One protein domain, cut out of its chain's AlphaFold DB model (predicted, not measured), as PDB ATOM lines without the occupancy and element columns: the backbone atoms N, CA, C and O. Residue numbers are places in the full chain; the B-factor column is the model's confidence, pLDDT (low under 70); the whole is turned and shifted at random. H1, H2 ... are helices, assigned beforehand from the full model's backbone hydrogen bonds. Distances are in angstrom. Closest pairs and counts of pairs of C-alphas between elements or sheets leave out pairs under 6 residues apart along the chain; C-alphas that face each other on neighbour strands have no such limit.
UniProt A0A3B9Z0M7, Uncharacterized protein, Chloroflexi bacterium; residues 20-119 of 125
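Overview. This is residues 20 to 119 of the 125 residues of an uncharacterized protein of Chloroflexi bacterium (UniProt A0A3B9Z0M7). A compact cluster of helices is built on a hairpin of two helices side by side, H4 and H5, with H1 and H6 crossing steeply over one side of that pair. H2 packs beside the first part of H5 at the end of H1, short H3 sits at the start of H4 on the side away from H1 and H6, and residues 75 to 80 of the H4 to H5 link stick out as a loop. The printed part has 100 residues, with six named helices, H1 to H6 in order, and no named strand: the class is all helix. It is compact, with a radius of gyration of the C-alphas of 12.7 A, and its rounded outline spans 32 by 28 by 28 A.

Arrangement. H1, residues 20 to 33, and H2, residues 36 to 42, only just touch, with 3 pairs of C-alphas within 8 A, and only at the corner; the closest C-alphas are those of Leu 32 and Ala 38, 5.5 A apart. H3, residues 54 to 58, likewise only just touches H4, residues 60 to 73, with 3 such pairs and only at the corner, where the C-alphas of Phe 56 and Tyr 63 come closest at 5.6 A. H4 and H5, residues 85 to 98, form a helical hairpin: they touch at a shallow tilt of 14 degrees, opposite ways, closest at the C-alphas of Pro 60 and Tyr 95, 6.0 A. H1 touches H5 with residues 29 to 33 alone, closest at the C-alphas of Ala 33 and Val 89, 5.0 A, at a steep tilt of 68 degrees, only just short of about perpendicular. H2 touches H5, whose residues 86 to 90 alone take part; the closest C-alphas are those of Leu 42 and Ser 86, 5.6 A. H6, residues 105 to 117, touches H4 at a steep tilt of 54 degrees, closest at the C-alphas of Ala 65 and Val 112, 4.6 A. H6 also touches H1, closest at the C-alphas of Val 26 and Arg 109, 6.1 A. H5 and H6 are apart. In each of the six helices every O i to N i+4 pair is within hydrogen-bond range.

Along the chain. H1 begins at C-alpha 20 (267.131, 280.501, 207.035) and is 20.1 A long from first to last C-alpha. H2 is 9.9 A long and H3 6.1 A. H4 measures 20.0 A and H5 19.9 A, with C-alpha 85 at (264.260, 288.111, 224.091). H6 measures 18.3 A and ends at C-alpha 117 (262.135, 269.252, 213.112).

Size, cuts and confidence. The two C-alphas farthest apart, those of Asp 77 and Asp 100, are 37.2 A apart. The printed part has no cut. The links H2 to H3 and H4 to H5 are long, with 11 residues each. The mean pLDDT of the printed part is 86.0; it is under 70 at residue 46, residues 48 to 52, 75 to 81 and 118 to 119.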
ATOM      1  N   GLU A  20     266.461 279.196 207.147       86.94
ATOM      2  CA  GLU A  20     267.131 280.501 207.035       86.94
ATOM      3  C   GLU A  20     266.658 281.521 208.088       86.94
ATOM      4  O   GLU A  20     267.424 282.395 208.529       86.94
ATOM      5  N   GLN A  21     265.383 281.462 208.487       86.94
ATOM      6  CA  GLN A  21     264.837 282.317 209.538       86.94
ATOM      7  C   GLN A  21     265.336 281.899 210.926       86.94
ATOM      8  O   GLN A  21     265.661 282.778 211.739       86.94
ATOM      9  N   VAL A  22     265.432 280.596 211.190       90.19
ATOM     10  CA  VAL A  22     266.004 280.051 212.428       90.19
ATOM     11  C   VAL A  22     267.474 280.436 212.532       90.19
ATOM     12  O   VAL A  22     267.868 281.034 213.536       90.19
ATOM     13  N   GLU A  23     268.260 280.234 211.466       92.06
ATOM     14  CA  GLU A  23     269.679 280.612 211.432       92.06
ATOM     15  C   GLU A  23     269.865 282.085 211.815       92.06
ATOM     16  O   GLU A  23     270.690 282.442 212.659       92.06
ATOM     17  N   ARG A  24     269.051 282.967 211.218       93.81
ATOM     18  CA  ARG A  24     269.122 284.411 211.457       93.81
ATOM     19  C   ARG A  24     268.736 284.785 212.885       93.81
ATOM     20  O   ARG A  24     269.313 285.725 213.447       93.81
ATOM     21  N   SER A  25     267.757 284.091 213.452       93.75
ATOM     22  CA  SER A  25     267.280 284.322 214.814       93.75
ATOM     23  C   SER A  25     268.328 283.893 215.835       93.75
ATOM     24  O   SER A  25     268.729 284.715 216.663       93.75
ATOM     25  N   VAL A  26     268.868 282.677 215.703       95.81
ATOM     26  CA  VAL A  26     269.946 282.156 216.561       95.81
ATOM     27  C   VAL A  26     271.177 283.059 216.491       95.81
ATOM     28  O   VAL A  26     271.639 283.545 217.525       95.81
ATOM     29  N   ALA A  27     271.646 283.402 215.286       96.69
ATOM     30  CA  ALA A  27     272.787 284.304 215.103       96.69
ATOM     31  C   ALA A  27     272.554 285.680 215.753       96.69
ATOM     32  O   ALA A  27     273.465 286.296 216.317       96.69
ATOM     33  N   THR A  28     271.318 286.189 215.709       96.81
ATOM     34  CA  THR A  28     270.964 287.458 216.354       96.81
ATOM     35  C   THR A  28     271.026 287.351 217.874       96.81
ATOM     36  O   THR A  28     271.619 288.232 218.500       96.81
ATOM     37  N   ILE A  29     270.463 286.293 218.461       96.56
ATOM     38  CA  ILE A  29     270.481 286.060 219.911       96.56
ATOM     39  C   ILE A  29     271.926 285.905 220.400       96.56
ATOM     40  O   ILE A  29     272.330 286.606 221.329       96.56
ATOM     41  N   VAL A  30     272.740 285.082 219.727       97.00
ATOM     42  CA  VAL A  30     274.164 284.893 220.053       97.00
ATOM     43  C   VAL A  30     274.918 286.219 219.989       97.00
ATOM     44  O   VAL A  30     275.602 286.595 220.941       97.00
ATOM     45  N   ARG A  31     274.740 287.001 218.920       96.94
ATOM     46  CA  ARG A  31     275.386 288.316 218.793       96.94
ATOM     47  C   ARG A  31     275.004 289.277 219.924       96.94
ATOM     48  O   ARG A  31     275.850 290.059 220.362       96.94
ATOM     49  N   LEU A  32     273.749 289.259 220.374       96.25
ATOM     50  CA  LEU A  32     273.293 290.078 221.499       96.25
ATOM     51  C   LEU A  32     273.912 289.596 222.818       96.25
ATOM     52  O   LEU A  32     274.426 290.418 223.574       96.25
ATOM     53  N   ALA A  33     273.944 288.284 223.055       94.75
ATOM     54  CA  ALA A  33     274.536 287.688 224.253       94.75
ATOM     55  C   ALA A  33     276.041 287.970 224.364       94.75
ATOM     56  O   ALA A  33     276.542 288.271 225.445       94.75
ATOM     57  N   LEU A  34     276.762 287.982 223.241       94.38
ATOM     58  CA  LEU A  34     278.192 288.306 223.199       94.38
ATOM     59  C   LEU A  34     278.491 289.815 223.299       94.38
ATOM     60  O   LEU A  34     279.655 290.211 223.361       94.38
ATOM     61  N   SER A  35     277.469 290.676 223.322       95.50
ATOM     62  CA  SER A  35     277.627 292.127 223.424       95.50
ATOM     63  C   SER A  35     277.256 292.633 224.816       95.50
ATOM     64  O   SER A  35     276.085 292.704 225.178       95.50
ATOM     65  N   ASP A  36     278.256 293.085 225.577       93.00
ATOM     66  CA  ASP A  36     278.053 293.675 226.912       93.00
ATOM     67  C   ASP A  36     277.140 294.907 226.893       93.00
ATOM     68  O   ASP A  36     276.448 295.199 227.868       93.00
ATOM     69  N   GLU A  37     277.162 295.667 225.797       94.62
ATOM     70  CA  GLU A  37     276.287 296.824 225.623       94.62
ATOM     71  C   GLU A  37     274.849 296.389 225.339       94.62
ATOM     72  O   GLU A  37     273.926 296.925 225.946       94.62
ATOM     73  N   ALA A  38     274.646 295.387 224.476       92.62
ATOM     74  CA  ALA A  38     273.312 294.853 224.222       92.62
ATOM     75  C   ALA A  38     272.714 294.219 225.483       92.62
ATOM     76  O   ALA A  38     271.563 294.493 225.804       92.62
ATOM     77  N   CYS A  39     273.507 293.453 226.239       92.12
ATOM     78  CA  CYS A  39     273.082 292.864 227.508       92.12
ATOM     79  C   CYS A  39     272.652 293.937 228.520       92.12
ATOM     80  O   CYS A  39     271.592 293.815 229.129       92.12
ATOM     81  N   ARG A  40     273.415 295.036 228.640       91.25
ATOM     82  CA  ARG A  40     273.028 296.174 229.489       91.25
ATOM     83  C   ARG A  40     271.748 296.860 229.014       91.25
ATOM     84  O   ARG A  40     270.899 297.180 229.838       91.25
ATOM     85  N   LEU A  41     271.594 297.085 227.709       92.44
ATOM     86  CA  LEU A  41     270.396 297.722 227.143       92.44
ATOM     87  C   LEU A  41     269.140 296.855 227.283       92.44
ATOM     88  O   LEU A  41     268.050 297.394 227.457       92.44
ATOM     89  N   LEU A  42     269.299 295.534 227.214       88.56
ATOM     90  CA  LEU A  42     268.226 294.557 227.393       88.56
ATOM     91  C   LEU A  42     267.906 294.275 228.867       88.56
ATOM     92  O   LEU A  42     266.929 293.589 229.138       88.56
ATOM     93  N   GLY A  43     268.699 294.792 229.813       88.69
ATOM     94  CA  GLY A  43     268.492 294.539 231.241       88.69
ATOM     95  C   GLY A  43     268.752 293.087 231.647       88.69
ATOM     96  O   GLY A  43     268.101 292.589 232.555       88.69
ATOM     97  N   VAL A  44     269.692 292.413 230.975       86.19
ATOM     98  CA  VAL A  44     270.026 290.990 231.193       86.19
ATOM     99  C   VAL A  44     270.561 290.722 232.606       86.19
ATOM    100  O   VAL A  44     270.384 289.629 233.144       86.19
ATOM    101  N   ASP A  45     271.192 291.716 233.230       76.06
ATOM    102  CA  ASP A  45     271.726 291.603 234.588       76.06
ATOM    103  C   ASP A  45     270.602 291.261 235.586       76.06
ATOM    104  O   ASP A  45     269.673 292.042 235.784       76.06
ATOM    105  N   GLY A  46     270.692 290.085 236.218       69.56
ATOM    106  CA  GLY A  46     269.695 289.585 237.174       69.56
ATOM    107  C   GLY A  46     268.501 288.843 236.552       69.56
ATOM    108  O   GLY A  46     267.600 288.452 237.282       69.56
ATOM    109  N   THR A  47     268.480 288.626 235.231       73.69
ATOM    110  CA  THR A  47     267.343 287.988 234.529       73.69
ATOM    111  C   THR A  47     267.179 286.492 234.840       73.69
ATOM    112  O   THR A  47     266.076 285.979 234.717       73.69
ATOM    113  N   LEU A  48     268.241 285.793 235.263       68.12
ATOM    114  CA  LEU A  48     268.237 284.329 235.447       68.12
ATOM    115  C   LEU A  48     268.636 283.868 236.851       68.12
ATOM    116  O   LEU A  48     269.040 282.721 237.017       68.12
ATOM    117  N   GLU A  49     268.581 284.731 237.867       63.47
ATOM    118  CA  GLU A  49     268.984 284.319 239.225       63.47
ATOM    119  C   GLU A  49     268.173 283.115 239.745       63.47
ATOM    120  O   GLU A  49     268.717 282.311 240.503       63.47
ATOM    121  N   ASP A  50     266.933 282.949 239.272       64.12
ATOM    122  CA  ASP A  50     266.018 281.870 239.664       64.12
ATOM    123  C   ASP A  50     265.872 280.741 238.613       64.12
ATOM    124  O   ASP A  50     265.293 279.705 238.928       64.12
ATOM    125  N   GLU A  51     266.417 280.904 237.399       62.34
ATOM    126  CA  GLU A  51     266.243 279.972 236.256       62.34
ATOM    127  C   GLU A  51     267.388 278.951 236.114       62.34
ATOM    128  O   GLU A  51     267.369 278.077 235.250       62.34
ATOM    129  N   VAL A  52     268.427 279.044 236.952       66.94
ATOM    130  CA  VAL A  52     269.512 278.050 236.961       66.94
ATOM    131  C   VAL A  52     269.063 276.814 237.737       66.94
ATOM    132  O   VAL A  52     269.274 276.716 238.950       66.94
ATOM    133  N   ASP A  53     268.460 275.858 237.037       75.38
ATOM    134  CA  ASP A  53     268.036 274.579 237.600       75.38
ATOM    135  C   ASP A  53     268.984 273.409 237.253       75.38
ATOM    136  O   ASP A  53     270.062 273.566 236.667       75.38
ATOM    137  N   ILE A  54     268.621 272.210 237.720       76.44
ATOM    138  CA  ILE A  54     269.408 270.985 237.514       76.44
ATOM    139  C   ILE A  54     269.408 270.570 236.039       76.44
ATOM    140  O   ILE A  54     270.400 269.996 235.586       76.44
ATOM    141  N   ASP A  55     268.335 270.866 235.309       79.88
ATOM    142  CA  ASP A  55     268.175 270.450 233.923       79.88
ATOM    143  C   ASP A  55     269.144 271.250 233.049       79.88
ATOM    144  O   ASP A  55     269.964 270.646 232.350       79.88
ATOM    145  N   PHE A  56     269.194 272.575 233.232       86.25
ATOM    146  CA  PHE A  56     270.205 273.426 232.606       86.25
ATOM    147  C   PHE A  56     271.632 272.967 232.940       86.25
ATOM    148  O   PHE A  56     272.471 272.835 232.053       86.25
ATOM    149  N   ALA A  57     271.934 272.689 234.213       84.50
ATOM    150  CA  ALA A  57     273.285 272.294 234.624       84.50
ATOM    151  C   ALA A  57     273.730 270.932 234.056       84.50
ATOM    152  O   ALA A  57     274.933 270.662 233.985       84.50
ATOM    153  N   SER A  58     272.779 270.062 233.707       88.38
ATOM    154  CA  SER A  58     273.052 268.716 233.198       88.38
ATOM    155  C   SER A  58     273.360 268.694 231.700       88.38
ATOM    156  O   SER A  58     274.260 267.959 231.288       88.38
ATOM    157  N   ASP A  59     272.666 269.526 230.917       91.50
ATOM    158  CA  ASP A  59     272.889 269.689 229.482       91.50
ATOM    159  C   ASP A  59     272.538 271.121 229.016       91.50
ATOM    160  O   ASP A  59     271.442 271.379 228.506       91.50
ATOM    161  N   PRO A  60     273.472 272.079 229.190       91.94
ATOM    162  CA  PRO A  60     273.228 273.488 228.890       91.94
ATOM    163  C   PRO A  60     272.891 273.767 227.422       91.94
ATOM    164  O   PRO A  60     272.106 274.668 227.136       91.94
ATOM    165  N   LEU A  61     273.500 273.028 226.487       94.06
ATOM    166  CA  LEU A  61     273.282 273.233 225.053       94.06
ATOM    167  C   LEU A  61     271.853 272.843 224.683       94.06
ATOM    168  O   LEU A  61     271.139 273.641 224.078       94.06
ATOM    169  N   THR A  62     271.447 271.640 225.086       93.12
ATOM    170  CA  THR A  62     270.115 271.097 224.820       93.12
ATOM    171  C   THR A  62     269.033 271.969 225.451       93.12
ATOM    172  O   THR A  62     268.057 272.305 224.787       93.12
ATOM    173  N   TYR A  63     269.235 272.417 226.695       91.94
ATOM    174  CA  TYR A  63     268.299 273.317 227.372       91.94
ATOM    175  C   TYR A  63     268.113 274.630 226.599       91.94
ATOM    176  O   TYR A  63     266.997 275.021 226.270       91.94
ATOM    177  N   VAL A  64     269.211 275.312 226.262       93.44
ATOM    178  CA  VAL A  64     269.153 276.610 225.568       93.44
ATOM    179  C   VAL A  64     268.556 276.465 224.174       93.44
ATOM    180  O   VAL A  64     267.794 277.331 223.745       93.44
ATOM    181  N   ALA A  65     268.888 275.386 223.467       94.88
ATOM    182  CA  ALA A  65     268.328 275.101 222.157       94.88
ATOM    183  C   ALA A  65     266.806 274.886 222.227       94.88
ATOM    184  O   ALA A  65     266.084 275.492 221.436       94.88
ATOM    185  N   ASN A  66     266.317 274.129 223.215       91.88
ATOM    186  CA  ASN A  66     264.886 273.925 223.444       91.88
ATOM    187  C   ASN A  66     264.147 275.239 223.737       91.88
ATOM    188  O   ASN A  66     263.092 275.500 223.160       91.88
ATOM    189  N   GLU A  67     264.705 276.092 224.599       91.38
ATOM    190  CA  GLU A  67     264.089 277.379 224.945       91.38
ATOM    191  C   GLU A  67     264.018 278.330 223.744       91.38
ATOM    192  O   GLU A  67     263.011 279.009 223.528       91.38
ATOM    193  N   ILE A  68     265.071 278.364 222.920       93.00
ATOM    194  CA  ILE A  68     265.067 279.146 221.680       93.00
ATOM    195  C   ILE A  68     264.053 278.569 220.687       93.00
ATOM    196  O   ILE A  68     263.284 279.340 220.117       93.00
ATOM    197  N   ALA A  69     264.019 277.249 220.491       91.62
ATOM    198  CA  ALA A  69     263.065 276.596 219.598       91.62
ATOM    199  C   ALA A  69     261.618 276.883 220.028       91.62
ATOM    200  O   ALA A  69     260.820 277.348 219.217       91.62
ATOM    201  N   THR A  70     261.316 276.724 221.317       88.81
ATOM    202  CA  THR A  70     260.007 277.030 221.914       88.81
ATOM    203  C   THR A  70     259.610 278.484 221.674       88.81
ATOM    204  O   THR A  70     258.483 278.771 221.278       88.81
ATOM    205  N   ALA A  71     260.537 279.427 221.856       89.12
ATOM    206  CA  ALA A  71     260.261 280.838 221.612       89.12
ATOM    207  C   ALA A  71     260.054 281.178 220.122       89.12
ATOM    208  O   ALA A  71     259.365 282.149 219.813       89.12
ATOM    209  N   LEU A  72     260.650 280.416 219.198       87.75
ATOM    210  CA  LEU A  72     260.491 280.613 217.753       87.75
ATOM    211  C   LEU A  72     259.212 279.978 217.196       87.75
ATOM    212  O   LEU A  72     258.689 280.474 216.198       87.75
ATOM    213  N   THR A  73     258.715 278.913 217.826       83.75
ATOM    214  CA  THR A  73     257.482 278.212 217.431       83.75
ATOM    215  C   THR A  73     256.243 278.694 218.182       83.75
ATOM    216  O   THR A  73     255.130 278.389 217.757       83.75
ATOM    217  N   ALA A  74     256.411 279.463 219.264       76.94
ATOM    218  CA  ALA A  74     255.305 280.025 220.027       76.94
ATOM    219  C   ALA A  74     254.367 280.853 219.130       76.94
ATOM    220  O   ALA A  74     254.740 281.898 218.589       76.94
ATOM    221  N   GLU A  75     253.114 280.406 219.005       63.47
ATOM    222  CA  GLU A  75     252.057 281.227 218.426       63.47
ATOM    223  C   GLU A  75     251.794 282.416 219.358       63.47
ATOM    224  O   GLU A  75     251.650 282.261 220.572       63.47
ATOM    225  N   SER A  76     251.715 283.619 218.784       54.50
ATOM    226  CA  SER A  76     251.679 284.909 219.487       54.50
ATOM    227  C   SER A  76     250.572 285.098 220.546       54.50
ATOM    228  O   SER A  76     250.553 286.146 221.186       54.50
ATOM    229  N   ASP A  77     249.652 284.143 220.725       52.78
ATOM    230  CA  ASP A  77     248.536 284.200 221.681       52.78
ATOM    231  C   ASP A  77     248.764 283.383 222.977       52.78
ATOM    232  O   ASP A  77     247.996 283.549 223.929       52.78
ATOM    233  N   ASP A  78     249.825 282.567 223.081       53.56
ATOM    234  CA  ASP A  78     250.216 281.883 224.331       53.56
ATOM    235  C   ASP A  78     251.383 282.617 225.027       53.56
ATOM    236  O   ASP A  78     252.503 282.132 225.177       53.56
ATOM    237  N   GLU A  79     251.102 283.840 225.491       52.91
ATOM    238  CA  GLU A  79     252.037 284.746 226.196       52.91
ATOM    239  C   GLU A  79     252.598 284.204 227.529       52.91
ATOM    240  O   GLU A  79     253.352 284.899 228.207       52.91
ATOM    241  N   ARG A  80     252.184 283.013 227.977       54.41
ATOM    242  CA  ARG A  80     252.367 282.602 229.377       54.41
ATOM    243  C   ARG A  80     253.604 281.759 229.661       54.41
ATOM    244  O   ARG A  80     254.061 281.826 230.797       54.41
ATOM    245  N   ASP A  81     254.168 281.080 228.664       63.38
ATOM    246  CA  ASP A  81     255.187 280.048 228.914       63.38
ATOM    247  C   ASP A  81     256.487 280.207 228.096       63.38
ATOM    248  O   ASP A  81     257.341 279.332 228.156       63.38
ATOM    249  N   HIS A  82     256.687 281.307 227.356       76.44
ATOM    250  CA  HIS A  82     257.914 281.514 226.573       76.44
ATOM    251  C   HIS A  82     258.804 282.630 227.127       76.44
ATOM    252  O   HIS A  82     258.343 283.675 227.597       76.44
ATOM    253  N   LEU A  83     260.119 282.432 227.022       83.12
ATOM    254  CA  LEU A  83     261.088 283.436 227.432       83.12
ATOM    255  C   LEU A  83     261.066 284.652 226.505       83.12
ATOM    256  O   LEU A  83     261.083 284.563 225.279       83.12
ATOM    257  N   SER A  84     261.109 285.831 227.123       88.38
ATOM    258  CA  SER A  84     261.366 287.086 226.413       88.38
ATOM    259  C   SER A  84     262.733 287.067 225.716       88.38
ATOM    260  O   SER A  84     263.643 286.349 226.129       88.38
ATOM    261  N   LEU A  85     262.944 287.948 224.728       90.25
ATOM    262  CA  LEU A  85     264.260 288.111 224.091       90.25
ATOM    263  C   LEU A  85     265.378 288.373 225.118       90.25
ATOM    264  O   LEU A  85     266.473 287.838 224.974       90.25
ATOM    265  N   SER A  86     265.120 289.171 226.159       91.81
ATOM    266  CA  SER A  86     266.083 289.384 227.247       91.81
ATOM    267  C   SER A  86     266.374 288.098 228.027       91.81
ATOM    268  O   SER A  86     267.527 287.879 228.384       91.81
ATOM    269  N   GLY A  87     265.374 287.231 228.222       90.56
ATOM    270  CA  GLY A  87     265.537 285.904 228.825       90.56
ATOM    271  C   GLY A  87     266.392 284.968 227.970       90.56
ATOM    272  O   GLY A  87     267.371 284.418 228.461       90.56
ATOM    273  N   LEU A  88     266.111 284.875 226.666       92.88
ATOM    274  CA  LEU A  88     266.907 284.064 225.731       92.88
ATOM    275  C   LEU A  88     268.361 284.546 225.639       92.88
ATOM    276  O   LEU A  88     269.299 283.752 225.668       92.88
ATOM    277  N   VAL A  89     268.568 285.865 225.569       94.94
ATOM    278  CA  VAL A  89     269.913 286.458 225.572       94.94
ATOM    279  C   VAL A  89     270.634 286.161 226.885       94.94
ATOM    280  O   VAL A  89     271.823 285.839 226.865       94.94
ATOM    281  N   ALA A  90     269.931 286.231 228.018       92.44
ATOM    282  CA  ALA A  90     270.491 285.856 229.307       92.44
ATOM    283  C   ALA A  90     270.885 284.372 229.343       92.44
ATOM    284  O   ALA A  90     271.958 284.051 229.852       92.44
ATOM    285  N   LEU A  91     270.081 283.475 228.763       92.38
ATOM    286  CA  LEU A  91     270.365 282.036 228.751       92.38
ATOM    287  C   LEU A  91     271.601 281.718 227.922       92.38
ATOM    288  O   LEU A  91     272.482 280.999 228.384       92.38
ATOM    289  N   VAL A  92     271.732 282.319 226.738       94.62
ATOM    290  CA  VAL A  92     272.938 282.154 225.915       94.62
ATOM    291  C   VAL A  92     274.171 282.733 226.618       94.62
ATOM    292  O   VAL A  92     275.263 282.168 226.536       94.62
ATOM    293  N   ARG A  93     274.014 283.833 227.365       91.88
ATOM    294  CA  ARG A  93     275.081 284.408 228.199       91.88
ATOM    295  C   ARG A  93     275.479 283.460 229.338       91.88
ATOM    296  O   ARG A  93     276.667 283.315 229.619       91.88
ATOM    297  N   LEU A  94     274.518 282.807 229.986       90.31
ATOM    298  CA  LEU A  94     274.777 281.817 231.030       90.31
ATOM    299  C   LEU A  94     275.453 280.568 230.454       90.31
ATOM    300  O   LEU A  94     276.457 280.121 231.001       90.31
ATOM    301  N   TYR A  95     274.968 280.072 229.315       92.31
ATOM    302  CA  TYR A  95     275.586 278.982 228.560       92.31
ATOM    303  C   TYR A  95     277.051 279.272 228.257       92.31
ATOM    304  O   TYR A  95     277.924 278.457 228.559       92.31
ATOM    305  N   GLN A  96     277.335 280.479 227.760       92.44
ATOM    306  CA  GLN A  96     278.695 280.945 227.540       92.44
ATOM    307  C   GLN A  96     279.538 280.847 228.820       92.44
ATOM    308  O   GLN A  96     280.669 280.371 228.769       92.44
ATOM    309  N   VAL A  97     279.014 281.288 229.968       89.12
ATOM    310  CA  VAL A  97     279.725 281.226 231.256       89.12
ATOM    311  C   VAL A  97     279.992 279.781 231.681       89.12
ATOM    312  O   VAL A  97     281.095 279.485 232.139       89.12
ATOM    313  N   THR A  98     279.024 278.879 231.512       87.94
ATOM    314  CA  THR A  98     279.189 277.456 231.853       87.94
ATOM    315  C   THR A  98     280.109 276.701 230.901       87.94
ATOM    316  O   THR A  98     280.687 275.692 231.293       87.94
ATOM    317  N   ASN A  99     280.283 277.205 229.681       89.38
ATOM    318  CA  ASN A  99     281.098 276.603 228.633       89.38
ATOM    319  C   ASN A  99     282.424 277.365 228.431       89.38
ATOM    320  O   ASN A  99     282.841 277.648 227.307       89.38
ATOM    321  N   ASP A 100     283.066 277.760 229.535       89.06
ATOM    322  CA  ASP A 100     284.388 278.412 229.573       89.06
ATOM    323  C   ASP A 100     284.523 279.681 228.702       89.06
ATOM    324  O   ASP A 100     285.596 280.020 228.196       89.06
ATOM    325  N   GLY A 101     283.433 280.429 228.534       88.50
ATOM    326  CA  GLY A 101     283.399 281.661 227.748       88.50
ATOM    327  C   GLY A 101     283.111 281.454 226.257       88.50
ATOM    328  O   GLY A 101     283.125 282.435 225.506       88.50
ATOM    329  N   PHE A 102     282.851 280.221 225.816       91.62
ATOM    330  CA  PHE A 102     282.669 279.867 224.412       91.62
ATOM    331  C   PHE A 102     281.211 279.530 224.073       91.62
ATOM    332  O   PHE A 102     280.538 278.799 224.793       91.62
ATOM    333  N   VAL A 103     280.747 280.032 222.928       94.44
ATOM    334  CA  VAL A 103     279.459 279.667 222.325       94.44
ATOM    335  C   VAL A 103     279.750 279.074 220.954       94.44
ATOM    336  O   VAL A 103     280.242 279.780 220.071       94.44
ATOM    337  N   ASP A 104     279.452 277.788 220.780       95.06
ATOM    338  CA  ASP A 104     279.416 277.166 219.457       95.06
ATOM    339  C   ASP A 104     278.106 277.557 218.766       95.06
ATOM    340  O   ASP A 104     277.075 276.925 218.972       95.06
ATOM    341  N   GLU A 105     278.126 278.648 217.998       95.81
ATOM    342  CA  GLU A 105     276.938 279.137 217.286       95.81
ATOM    343  C   GLU A 105     276.391 278.096 216.302       95.81
ATOM    344  O   GLU A 105     275.177 277.949 216.194       95.81
ATOM    345  N   ALA A 106     277.273 277.355 215.621       94.81
ATOM    346  CA  ALA A 106     276.857 276.319 214.683       94.81
ATOM    347  C   ALA A 106     276.203 275.154 215.432       94.81
ATOM    348  O   ALA A 106     275.092 274.773 215.090       94.81
ATOM    349  N   GLY A 107     276.840 274.665 216.502       94.69
ATOM    350  CA  GLY A 107     276.265 273.611 217.339       94.69
ATOM    351  C   GLY A 107     274.933 274.008 217.987       94.69
ATOM    352  O   GLY A 107     274.016 273.197 218.042       94.69
ATOM    353  N   LEU A 108     274.795 275.264 218.430       96.00
ATOM    354  CA  LEU A 108     273.535 275.776 218.977       96.00
ATOM    355  C   LEU A 108     272.444 275.867 217.911       96.00
ATOM    356  O   LEU A 108     271.316 275.469 218.169       96.00
ATOM    357  N   ARG A 109     272.765 276.384 216.724       95.56
ATOM    358  CA  ARG A 109     271.814 276.447 215.613       95.56
ATOM    359  C   ARG A 109     271.345 275.054 215.211       95.56
ATOM    360  O   ARG A 109     270.146 274.862 215.067       95.56
ATOM    361  N   ASP A 110     272.274 274.120 215.033       94.44
ATOM    362  CA  ASP A 110     271.954 272.760 214.607       94.44
ATOM    363  C   ASP A 110     271.044 272.084 215.656       94.44
ATOM    364  O   ASP A 110     270.017 271.524 215.295       94.44
ATOM    365  N   ALA A 111     271.317 272.270 216.954       94.69
ATOM    366  CA  ALA A 111     270.444 271.780 218.025       94.69
ATOM    367  C   ALA A 111     269.048 272.440 218.030       94.69
ATOM    368  O   ALA A 111     268.057 271.767 218.290       94.69
ATOM    369  N   VAL A 112     268.942 273.746 217.753       94.19
ATOM    370  CA  VAL A 112     267.638 274.436 217.646       94.19
ATOM    371  C   VAL A 112     266.832 273.891 216.469       94.19
ATOM    372  O   VAL A 112     265.630 273.689 216.607       94.19
ATOM    373  N   LEU A 113     267.484 273.657 215.327       92.00
ATOM    374  CA  LEU A 113     266.842 273.064 214.156       92.00
ATOM    375  C   LEU A 113     266.348 271.649 214.461       92.00
ATOM    376  O   LEU A 113     265.183 271.382 214.196       92.00
ATOM    377  N   ASP A 114     267.171 270.810 215.102       91.44
ATOM    378  CA  ASP A 114     266.772 269.462 215.536       91.44
ATOM    379  C   ASP A 114     265.507 269.507 216.418       91.44
ATOM    380  O   ASP A 114     264.572 268.739 216.212       91.44
ATOM    381  N   PHE A 115     265.412 270.463 217.350       90.00
ATOM    382  CA  PHE A 115     264.204 270.653 218.167       90.00
ATOM    383  C   PHE A 115     262.977 271.117 217.380       90.00
ATOM    384  O   PHE A 115     261.855 270.868 217.807       90.00
ATOM    385  N   MET A 116     263.163 271.838 216.278       85.88
ATOM    386  CA  MET A 116     262.057 272.326 215.455       85.88
ATOM    387  C   MET A 116     261.582 271.276 214.444       85.88
ATOM    388  O   MET A 116     260.411 271.301 214.073       85.88
ATOM    389  N   THR A 117     262.453 270.348 214.039       81.06
ATOM    390  CA  THR A 117     262.135 269.252 213.112       81.06
ATOM    391  C   THR A 117     261.614 268.002 213.823       81.06
ATOM    392  O   THR A 117     260.694 267.370 213.312       81.06
ATOM    393  N   ASP A 118     262.085 267.680 215.035       65.00
ATOM    394  CA  ASP A 118     261.573 266.553 215.848       65.00
ATOM    395  C   ASP A 118     260.115 266.755 216.339       65.00
ATOM    396  O   ASP A 118     259.538 265.880 216.987       65.00
ATOM    397  N   VAL A 119     259.500 267.908 216.045       53.84
ATOM    398  CA  VAL A 119     258.093 268.226 216.357       53.84
ATOM    399  C   VAL A 119     257.148 267.890 215.191       53.84
ATOM    400  O   VAL A 119     255.931 267.992 215.358       53.84
TER     401      VAL A 119